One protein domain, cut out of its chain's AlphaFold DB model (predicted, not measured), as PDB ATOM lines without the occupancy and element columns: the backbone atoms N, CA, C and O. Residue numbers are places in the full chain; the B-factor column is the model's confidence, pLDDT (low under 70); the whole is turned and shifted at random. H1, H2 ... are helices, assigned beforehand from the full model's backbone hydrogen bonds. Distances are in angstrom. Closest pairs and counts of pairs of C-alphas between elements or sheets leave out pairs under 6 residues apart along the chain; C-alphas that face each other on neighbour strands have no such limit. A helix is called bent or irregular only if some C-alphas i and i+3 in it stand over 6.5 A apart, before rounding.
ATOM      1  N   ASP A   2     193.081 204.854 204.793       49.22
ATOM      2  CA  ASP A   2     193.190 205.474 203.477       49.22
ATOM      3  C   ASP A   2     193.153 204.409 202.376       49.22
ATOM      4  O   ASP A   2     193.558 203.265 202.610       49.22
ATOM      5  N   ALA A   3     192.671 204.775 201.186       53.50
ATOM      6  CA  ALA A   3     192.499 203.855 200.053       53.50
ATOM      7  C   ALA A   3     193.803 203.117 199.691       53.50
ATOM      8  O   ALA A   3     193.787 201.928 199.392       53.50
ATOM      9  N   GLU A   4     194.963 203.770 199.861       58.25
ATOM     10  CA  GLU A   4     196.284 203.168 199.621       58.25
ATOM     11  C   GLU A   4     196.664 201.986 200.548       58.25
ATOM     12  O   GLU A   4     197.812 201.528 200.516       58.25
ATOM     13  N   SER A   5     195.760 201.545 201.427       72.75
ATOM     14  CA  SER A   5     195.916 200.375 202.297       72.75
ATOM     15  C   SER A   5     195.025 199.188 201.905       72.75
ATOM     16  O   SER A   5     195.000 198.195 202.633       72.75
ATOM     17  N   ARG A   6     194.301 199.260 200.779       79.56
ATOM     18  CA  ARG A   6     193.463 198.162 200.270       79.56
ATOM     19  C   ARG A   6     194.085 197.435 199.076       79.56
ATOM     20  O   ARG A   6     194.959 197.966 198.395       79.56
ATOM     21  N   ASP A   7     193.640 196.199 198.859       77.69
ATOM     22  CA  ASP A   7     193.951 195.408 197.669       77.69
ATOM     23  C   ASP A   7     193.003 195.732 196.494       77.69
ATOM     24  O   ASP A   7     192.070 196.529 196.621       77.69
ATOM     25  N   ALA A   8     193.206 195.065 195.354       73.56
ATOM     26  CA  ALA A   8     192.383 195.211 194.146       73.56
ATOM     27  C   ALA A   8     190.897 194.822 194.321       73.56
ATOM     28  O   ALA A   8     190.091 195.028 193.415       73.56
ATOM     29  N   TYR A   9     190.527 194.245 195.465       76.06
ATOM     30  CA  TYR A   9     189.194 193.735 195.770       76.06
ATOM     31  C   TYR A   9     188.511 194.505 196.907       76.06
ATOM     32  O   TYR A   9     187.341 194.248 197.196       76.06
ATOM     33  N   GLY A  10     189.207 195.451 197.545       78.88
ATOM     34  CA  GLY A  10     188.715 196.255 198.664       78.88
ATOM     35  C   GLY A  10     189.028 195.695 200.059       78.88
ATOM     36  O   GLY A  10     188.545 196.249 201.048       78.88
ATOM     37  N   PHE A  11     189.834 194.641 200.197       83.31
ATOM     38  CA  PHE A  11     190.269 194.121 201.499       83.31
ATOM     39  C   PHE A  11     191.442 194.928 202.057       83.31
ATOM     40  O   PHE A  11     192.291 195.406 201.314       83.31
ATOM     41  N   ALA A  12     191.502 195.092 203.382       81.81
ATOM     42  CA  ALA A  12     192.577 195.839 204.031       81.81
ATOM     43  C   ALA A  12     193.881 195.018 204.079       81.81
ATOM     44  O   ALA A  12     193.975 194.005 204.778       81.81
ATOM     45  N   VAL A  13     194.912 195.487 203.375       79.88
ATOM     46  CA  VAL A  13     196.254 194.903 203.395       79.88
ATOM     47  C   VAL A  13     196.894 195.200 204.751       79.88
ATOM     48  O   VAL A  13     197.057 196.355 205.147       79.88
ATOM     49  N   ARG A  14     197.285 194.152 205.488       78.25
ATOM     50  CA  ARG A  14     197.918 194.312 206.809       78.25
ATOM     51  C   ARG A  14     199.184 195.182 206.679       78.25
ATOM     52  O   ARG A  14     199.998 194.881 205.804       78.25
ATOM     53  N   PRO A  15     199.438 196.179 207.555       80.25
ATOM     54  CA  PRO A  15     200.567 197.112 207.401       80.25
ATOM     55  C   PRO A  15     201.937 196.438 207.216       80.25
ATOM     56  O   PRO A  15     202.735 196.857 206.385       80.25
ATOM     57  N   GLN A  16     202.163 195.324 207.918       80.06
ATOM     58  CA  GLN A  16     203.331 194.434 207.796       80.06
ATOM     59  C   GLN A  16     203.590 193.866 206.382       80.06
ATOM     60  O   GLN A  16     204.706 193.445 206.090       80.06
ATOM     61  N   HIS A  17     202.575 193.816 205.515       80.75
ATOM     62  CA  HIS A  17     202.662 193.319 204.138       80.75
ATOM     63  C   HIS A  17     202.535 194.440 203.098       80.75
ATOM     64  O   HIS A  17     202.883 194.221 201.941       80.75
ATOM     65  N   LEU A  18     202.084 195.638 203.495       80.06
ATOM     66  CA  LEU A  18     201.751 196.736 202.583       80.06
ATOM     67  C   LEU A  18     202.928 197.166 201.695       80.06
ATOM     68  O   LEU A  18     202.736 197.437 200.513       80.06
ATOM     69  N   GLN A  19     204.150 197.167 202.234       82.44
ATOM     70  CA  GLN A  19     205.356 197.469 201.458       82.44
ATOM     71  C   GLN A  19     205.599 196.432 200.347       82.44
ATOM     72  O   GLN A  19     205.801 196.813 199.198       82.44
ATOM     73  N   ARG A  20     205.483 195.130 200.654       82.81
ATOM     74  CA  ARG A  20     205.592 194.066 199.641       82.81
ATOM     75  C   ARG A  20     204.461 194.148 198.624       82.81
ATOM     76  O   ARG A  20     204.703 194.007 197.436       82.81
ATOM     77  N   PHE A  21     203.233 194.410 199.070       79.62
ATOM     78  CA  PHE A  21     202.098 194.584 198.162       79.62
ATOM     79  C   PHE A  21     202.370 195.704 197.145       79.62
ATOM     80  O   PHE A  21     202.183 195.495 195.954       79.62
ATOM     81  N   ARG A  22     202.920 196.845 197.587       82.31
ATOM     82  CA  ARG A  22     203.345 197.949 196.705       82.31
ATOM     83  C   ARG A  22     204.499 197.566 195.764       82.31
ATOM     84  O   ARG A  22     204.511 198.020 194.626       82.31
ATOM     85  N   GLU A  23     205.434 196.721 196.202       85.56
ATOM     86  CA  GLU A  23     206.530 196.195 195.368       85.56
ATOM     87  C   GLU A  23     206.030 195.241 194.265       85.56
ATOM     88  O   GLU A  23     206.488 195.331 193.126       85.56
ATOM     89  N   TYR A  24     205.064 194.366 194.572       82.25
ATOM     90  CA  TYR A  24     204.492 193.401 193.620       82.25
ATOM     91  C   TYR A  24     203.284 193.931 192.826       82.25
ATOM     92  O   TYR A  24     202.915 193.321 191.828       82.25
ATOM     93  N   ALA A  25     202.700 195.081 193.188       79.44
ATOM     94  CA  ALA A  25     201.501 195.642 192.546       79.44
ATOM     95  C   ALA A  25     201.613 195.771 191.015       79.44
ATOM     96  O   ALA A  25     200.653 195.495 190.300       79.44
ATOM     97  N   LYS A  26     202.797 196.134 190.501       81.44
ATOM     98  CA  LYS A  26     203.050 196.203 189.054       81.44
ATOM     99  C   LYS A  26     202.979 194.823 188.384       81.44
ATOM    100  O   LYS A  26     202.432 194.719 187.294       81.44
ATOM    101  N   ILE A  27     203.489 193.782 189.046       85.31
ATOM    102  CA  ILE A  27     203.446 192.398 188.552       85.31
ATOM    103  C   ILE A  27     202.002 191.889 188.571       85.31
ATOM    104  O   ILE A  27     201.538 191.391 187.556       85.31
ATOM    105  N   TYR A  28     201.254 192.114 189.657       80.75
ATOM    106  CA  TYR A  28     199.832 191.747 189.714       80.75
ATOM    107  C   TYR A  28     198.986 192.453 188.647       80.75
ATOM    108  O   TYR A  28     198.030 191.866 188.141       80.75
ATOM    109  N   LYS A  29     199.335 193.694 188.272       82.31
ATOM    110  CA  LYS A  29     198.696 194.372 187.140       82.31
ATOM    111  C   LYS A  29     199.050 193.705 185.809       82.31
ATOM    112  O   LYS A  29     198.147 193.393 185.046       82.31
ATOM    113  N   GLU A  30     200.332 193.448 185.550       85.62
ATOM    114  CA  GLU A  30     200.790 192.794 184.314       85.62
ATOM    115  C   GLU A  30     200.198 191.375 184.163       85.62
ATOM    116  O   GLU A  30     199.769 190.999 183.072       85.62
ATOM    117  N   GLU A  31     200.058 190.626 185.261       86.31
ATOM    118  CA  GLU A  31     199.354 189.337 185.307       86.31
ATOM    119  C   GLU A  31     197.845 189.466 185.021       86.31
ATOM    120  O   GLU A  31     197.284 188.628 184.311       86.31
ATOM    121  N   GLU A  32     197.172 190.503 185.535       83.56
ATOM    122  CA  GLU A  32     195.747 190.752 185.266       83.56
ATOM    123  C   GLU A  32     195.497 191.249 183.833       83.56
ATOM    124  O   GLU A  32     194.508 190.845 183.220       83.56
ATOM    125  N   ASP A  33     196.399 192.057 183.267       84.62
ATOM    126  CA  ASP A  33     196.375 192.483 181.864       84.62
ATOM    127  C   ASP A  33     196.575 191.278 180.922       84.62
ATOM    128  O   ASP A  33     195.784 191.077 179.994       84.62
ATOM    129  N   GLU A  34     197.559 190.407 181.189       87.88
ATOM    130  CA  GLU A  34     197.747 189.157 180.439       87.88
ATOM    131  C   GLU A  34     196.535 188.220 180.559       87.88
ATOM    132  O   GLU A  34     196.051 187.692 179.552       87.88
ATOM    133  N   ARG A  35     196.012 188.025 181.775       89.69
ATOM    134  CA  ARG A  35     194.812 187.217 182.032       89.69
ATOM    135  C   ARG A  35     193.602 187.773 181.280       89.69
ATOM    136  O   ARG A  35     192.901 187.014 180.609       89.69
ATOM    137  N   THR A  36     193.392 189.086 181.324       87.88
ATOM    138  CA  THR A  36     192.322 189.778 180.591       87.88
ATOM    139  C   THR A  36     192.479 189.612 179.082       87.88
ATOM    140  O   THR A  36     191.493 189.336 178.399       87.88
ATOM    141  N   HIS A  37     193.702 189.707 178.551       89.62
ATOM    142  CA  HIS A  37     193.966 189.514 177.126       89.62
ATOM    143  C   HIS A  37     193.618 188.094 176.658       89.62
ATOM    144  O   HIS A  37     192.844 187.945 175.712       89.62
ATOM    145  N   ARG A  38     194.114 187.058 177.354       91.94
ATOM    146  CA  ARG A  38     193.851 185.641 177.029       91.94
ATOM    147  C   ARG A  38     192.353 185.313 177.067       91.94
ATOM    148  O   ARG A  38     191.829 184.687 176.151       91.94
ATOM    149  N   TRP A  39     191.646 185.783 178.098       93.00
ATOM    150  CA  TRP A  39     190.198 185.588 178.219       93.00
ATOM    151  C   TRP A  39     189.397 186.346 177.163       93.00
ATOM    152  O   TRP A  39     188.408 185.821 176.656       93.00
ATOM    153  N   LYS A  40     189.805 187.567 176.808       91.00
ATOM    154  CA  LYS A  40     189.146 188.336 175.752       91.00
ATOM    155  C   LYS A  40     189.313 187.667 174.388       91.00
ATOM    156  O   LYS A  40     188.328 187.514 173.680       91.00
ATOM    157  N   ASP A  41     190.527 187.245 174.050       91.62
ATOM    158  CA  ASP A  41     190.858 186.537 172.809       91.62
ATOM    159  C   ASP A  41     190.025 185.245 172.643       91.62
ATOM    160  O   ASP A  41     189.404 185.019 171.601       91.62
ATOM    161  N   PHE A  42     189.895 184.463 173.719       93.88
ATOM    162  CA  PHE A  42     188.988 183.314 173.790       93.88
ATOM    163  C   PHE A  42     187.509 183.685 173.600       93.88
ATOM    164  O   PHE A  42     186.804 183.072 172.796       93.88
ATOM    165  N   LEU A  43     187.011 184.691 174.329       92.69
ATOM    166  CA  LEU A  43     185.601 185.086 174.268       92.69
ATOM    167  C   LEU A  43     185.234 185.752 172.935       92.69
ATOM    168  O   LEU A  43     184.107 185.569 172.479       92.69
ATOM    169  N   ASP A  44     186.150 186.471 172.288       90.88
ATOM    170  CA  ASP A  44     185.938 187.027 170.951       90.88
ATOM    171  C   ASP A  44     185.902 185.891 169.899       90.88
ATOM    172  O   ASP A  44     184.963 185.868 169.101       90.88
ATOM    173  N   ARG A  45     186.799 184.883 169.967       91.94
ATOM    174  CA  ARG A  45     186.713 183.645 169.148       91.94
ATOM    175  C   ARG A  45     185.386 182.905 169.330       91.94
ATOM    176  O   ARG A  45     184.766 182.479 168.354       91.94
ATOM    177  N   LEU A  46     184.959 182.718 170.580       91.38
ATOM    178  CA  LEU A  46     183.745 181.968 170.895       91.38
ATOM    179  C   LEU A  46     182.490 182.695 170.378       91.38
ATOM    180  O   LEU A  46     181.553 182.033 169.929       91.38
ATOM    181  N   SER A 257     182.788 194.949 172.731       69.75
ATOM    182  CA  SER A 257     183.352 193.748 173.357       69.75
ATOM    183  C   SER A 257     182.386 193.165 174.396       69.75
ATOM    184  O   SER A 257     182.190 191.957 174.419       69.75
ATOM    185  N   TRP A 258     181.647 193.995 175.147       80.31
ATOM    186  CA  TRP A 258     180.561 193.504 176.014       80.31
ATOM    187  C   TRP A 258     179.425 192.790 175.262       80.31
ATOM    188  O   TRP A 258     178.747 191.950 175.859       80.31
ATOM    189  N   ARG A 259     179.197 193.072 173.968       81.31
ATOM    190  CA  ARG A 259     178.241 192.289 173.162       81.31
ATOM    191  C   ARG A 259     178.789 190.890 172.872       81.31
ATOM    192  O   ARG A 259     178.070 189.918 173.088       81.31
ATOM    193  N   ARG A 260     180.060 190.794 172.460       84.88
ATOM    194  CA  ARG A 260     180.760 189.518 172.214       84.88
ATOM    195  C   ARG A 260     180.865 188.668 173.478       84.88
ATOM    196  O   ARG A 260     180.420 187.526 173.477       84.88
ATOM    197  N   VAL A 261     181.306 189.262 174.589       86.75
ATOM    198  CA  VAL A 261     181.356 188.619 175.913       86.75
ATOM    199  C   VAL A 261     180.001 188.002 176.286       86.75
ATOM    200  O   VAL A 261     179.971 186.860 176.731       86.75
ATOM    201  N   ARG A 262     178.869 188.681 176.039       88.50
ATOM    202  CA  ARG A 262     177.525 188.124 176.305       88.50
ATOM    203  C   ARG A 262     177.112 186.993 175.361       88.50
ATOM    204  O   ARG A 262     176.452 186.061 175.815       88.50
ATOM    205  N   ALA A 263     177.484 187.047 174.081       88.50
ATOM    206  CA  ALA A 263     177.235 185.944 173.148       88.50
ATOM    207  C   ALA A 263     177.958 184.666 173.615       88.50
ATOM    208  O   ALA A 263     177.343 183.604 173.735       88.50
ATOM    209  N   SER A 264     179.226 184.810 173.994       91.31
ATOM    210  CA  SER A 264     180.085 183.734 174.493       91.31
ATOM    211  C   SER A 264     179.665 183.220 175.869       91.31
ATOM    212  O   SER A 264     179.574 182.008 176.063       91.31
ATOM    213  N   LEU A 265     179.284 184.106 176.797       90.00
ATOM    214  CA  LEU A 265     178.644 183.723 178.062       90.00
ATOM    215  C   LEU A 265     177.376 182.897 177.821       90.00
ATOM    216  O   LEU A 265     177.191 181.891 178.489       90.00
ATOM    217  N   SER A 266     176.544 183.239 176.829       89.06
ATOM    218  CA  SER A 266     175.355 182.443 176.488       89.06
ATOM    219  C   SER A 266     175.688 181.073 175.877       89.06
ATOM    220  O   SER A 266     174.837 180.185 175.873       89.06
ATOM    221  N   ILE A 267     176.892 180.861 175.335       90.69
ATOM    222  CA  ILE A 267     177.364 179.530 174.916       90.69
ATOM    223  C   ILE A 267     177.845 178.729 176.134       90.69
ATOM    224  O   ILE A 267     177.423 177.586 176.319       90.69
ATOM    225  N   ARG A 349     186.336 173.273 175.321       90.00
ATOM    226  CA  ARG A 349     186.306 172.846 176.733       90.00
ATOM    227  C   ARG A 349     187.684 172.920 177.389       90.00
ATOM    228  O   ARG A 349     187.819 173.540 178.435       90.00
ATOM    229  N   GLU A 350     188.681 172.286 176.781       91.50
ATOM    230  CA  GLU A 350     190.036 172.176 177.339       91.50
ATOM    231  C   GLU A 350     190.713 173.552 177.439       91.50
ATOM    232  O   GLU A 350     191.389 173.848 178.423       91.50
ATOM    233  N   GLU A 351     190.465 174.425 176.457       93.56
ATOM    234  CA  GLU A 351     190.908 175.822 176.462       93.56
ATOM    235  C   GLU A 351     190.253 176.603 177.614       93.56
ATOM    236  O   GLU A 351     190.955 177.262 178.379       93.56
ATOM    237  N   LEU A 352     188.934 176.462 177.816       92.75
ATOM    238  CA  LEU A 352     188.235 177.080 178.947       92.75
ATOM    239  C   LEU A 352     188.737 176.552 180.298       92.75
ATOM    240  O   LEU A 352     188.972 177.346 181.202       92.75
ATOM    241  N   GLU A 353     188.931 175.242 180.453       91.62
ATOM    242  CA  GLU A 353     189.453 174.647 181.691       91.62
ATOM    243  C   GLU A 353     190.903 175.100 181.969       91.62
ATOM    244  O   GLU A 353     191.268 175.352 183.118       91.62
ATOM    245  N   SER A 354     191.718 175.303 180.927       92.88
ATOM    246  CA  SER A 354     193.053 175.911 181.033       92.88
ATOM    247  C   SER A 354     192.991 177.385 181.468       92.88
ATOM    248  O   SER A 354     193.693 177.788 182.398       92.88
ATOM    249  N   LEU A 355     192.102 178.181 180.865       92.88
ATOM    250  CA  LEU A 355     191.874 179.588 181.217       92.88
ATOM    251  C   LEU A 355     191.322 179.757 182.639       92.88
ATOM    252  O   LEU A 355     191.715 180.683 183.344       92.88
ATOM    253  N   VAL A 356     190.451 178.847 183.080       91.69
ATOM    254  CA  VAL A 356     189.887 178.801 184.437       91.69
ATOM    255  C   VAL A 356     190.951 178.452 185.476       91.69
ATOM    256  O   VAL A 356     191.017 179.122 186.505       91.69
ATOM    257  N   ARG A 357     191.853 177.506 185.185       89.06
ATOM    258  CA  ARG A 357     193.036 177.227 186.025       89.06
ATOM    259  C   ARG A 357     194.030 178.399 186.044       89.06
ATOM    260  O   ARG A 357     194.678 178.630 187.059       89.06
ATOM    261  N   GLY A 358     194.093 179.194 184.971       86.31
ATOM    262  CA  GLY A 358     194.754 180.510 184.937       86.31
ATOM    263  C   GLY A 358     194.010 181.627 185.695       86.31
ATOM    264  O   GLY A 358     194.524 182.742 185.825       86.31
ATOM    265  N   GLY A 359     192.825 181.337 186.235       87.06
ATOM    266  CA  GLY A 359     191.944 182.280 186.912       87.06
ATOM    267  C   GLY A 359     191.110 183.126 185.946       87.06
ATOM    268  O   GLY A 359     191.499 183.401 184.812       87.06
ATOM    269  N   VAL A 360     189.956 183.593 186.421       89.25
ATOM    270  CA  VAL A 360     189.065 184.510 185.684       89.25
ATOM    271  C   VAL A 360     189.473 185.974 185.967       89.25
ATOM    272  O   VAL A 360     189.765 186.280 187.129       89.25
TER     273      VAL A 360
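Overview. This is residues 2 to 46, 257 to 267 and 349 to 360 of the 563 residues of the protein "Rab-GAP TBC domain-containing protein" of Hordeum vulgare subsp. vulgare (UniProt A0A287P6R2). One long helix, H1, kinked near residue 23, makes the length of the domain, with two short helices near its last-residue end: H2 set across it, and H3 running back alongside it with a gap between them. Residues 2 to 14, a looped stretch with no named element, lie near the other end, where H1 begins. The printed part has 68 residues, with three named helices in the order H1, H2, H3 and no named strand; the class is all helix. It is loose, with a radius of gyration of the C-alphas of 15.8 A and spans of 44 by 22 by 15 A.

Along the chain. H1, residues 15 to 46, measures 43.0 A from C-alpha 15 at (200.567, 197.112, 207.401) to C-alpha 46 at (183.745, 181.968, 170.895). It has a kink of 57 degrees near residue 23 and is irregular: C-alphas 16 and 19 are 7.3 A apart. H2, residues 257 to 267, measures 15.5 A. H3, residues 349 to 357, measures 12.3 A and ends at C-alpha 357 at (193.036, 177.227, 186.025).

Arrangement. H1 touches H2 with residues 40 to 46 alone; the closest C-alphas are those of Leu 46 and Ser 264, 5.4 A apart. Their lines are only just about perpendicular, at 71 degrees. H1 and H3 are close but not clearly touching, with the closest C-alphas, Trp 39 and Leu 355, 6.9 A apart. They run opposite ways at a shallow tilt of 12 degrees. H2 and H3 are apart. In H2 and H3 every O i to N i+4 pair is within hydrogen-bond range; in H1, 24 of 28 are.

Size, cuts and confidence. The outline is only just a rod, and the two C-alphas farthest apart, Gln 16 and Ile 267, are 44.5 A apart. Residues 47 to 256 are not printed, with 12.0 A from C-alpha 46 to C-alpha 257; residues 268 to 348 are not printed either, with 11.3 A from C-alpha 267 to C-alpha 349. Mean pLDDT of the printed part is 84.1; residues 2 to 4 and 257 are under 70.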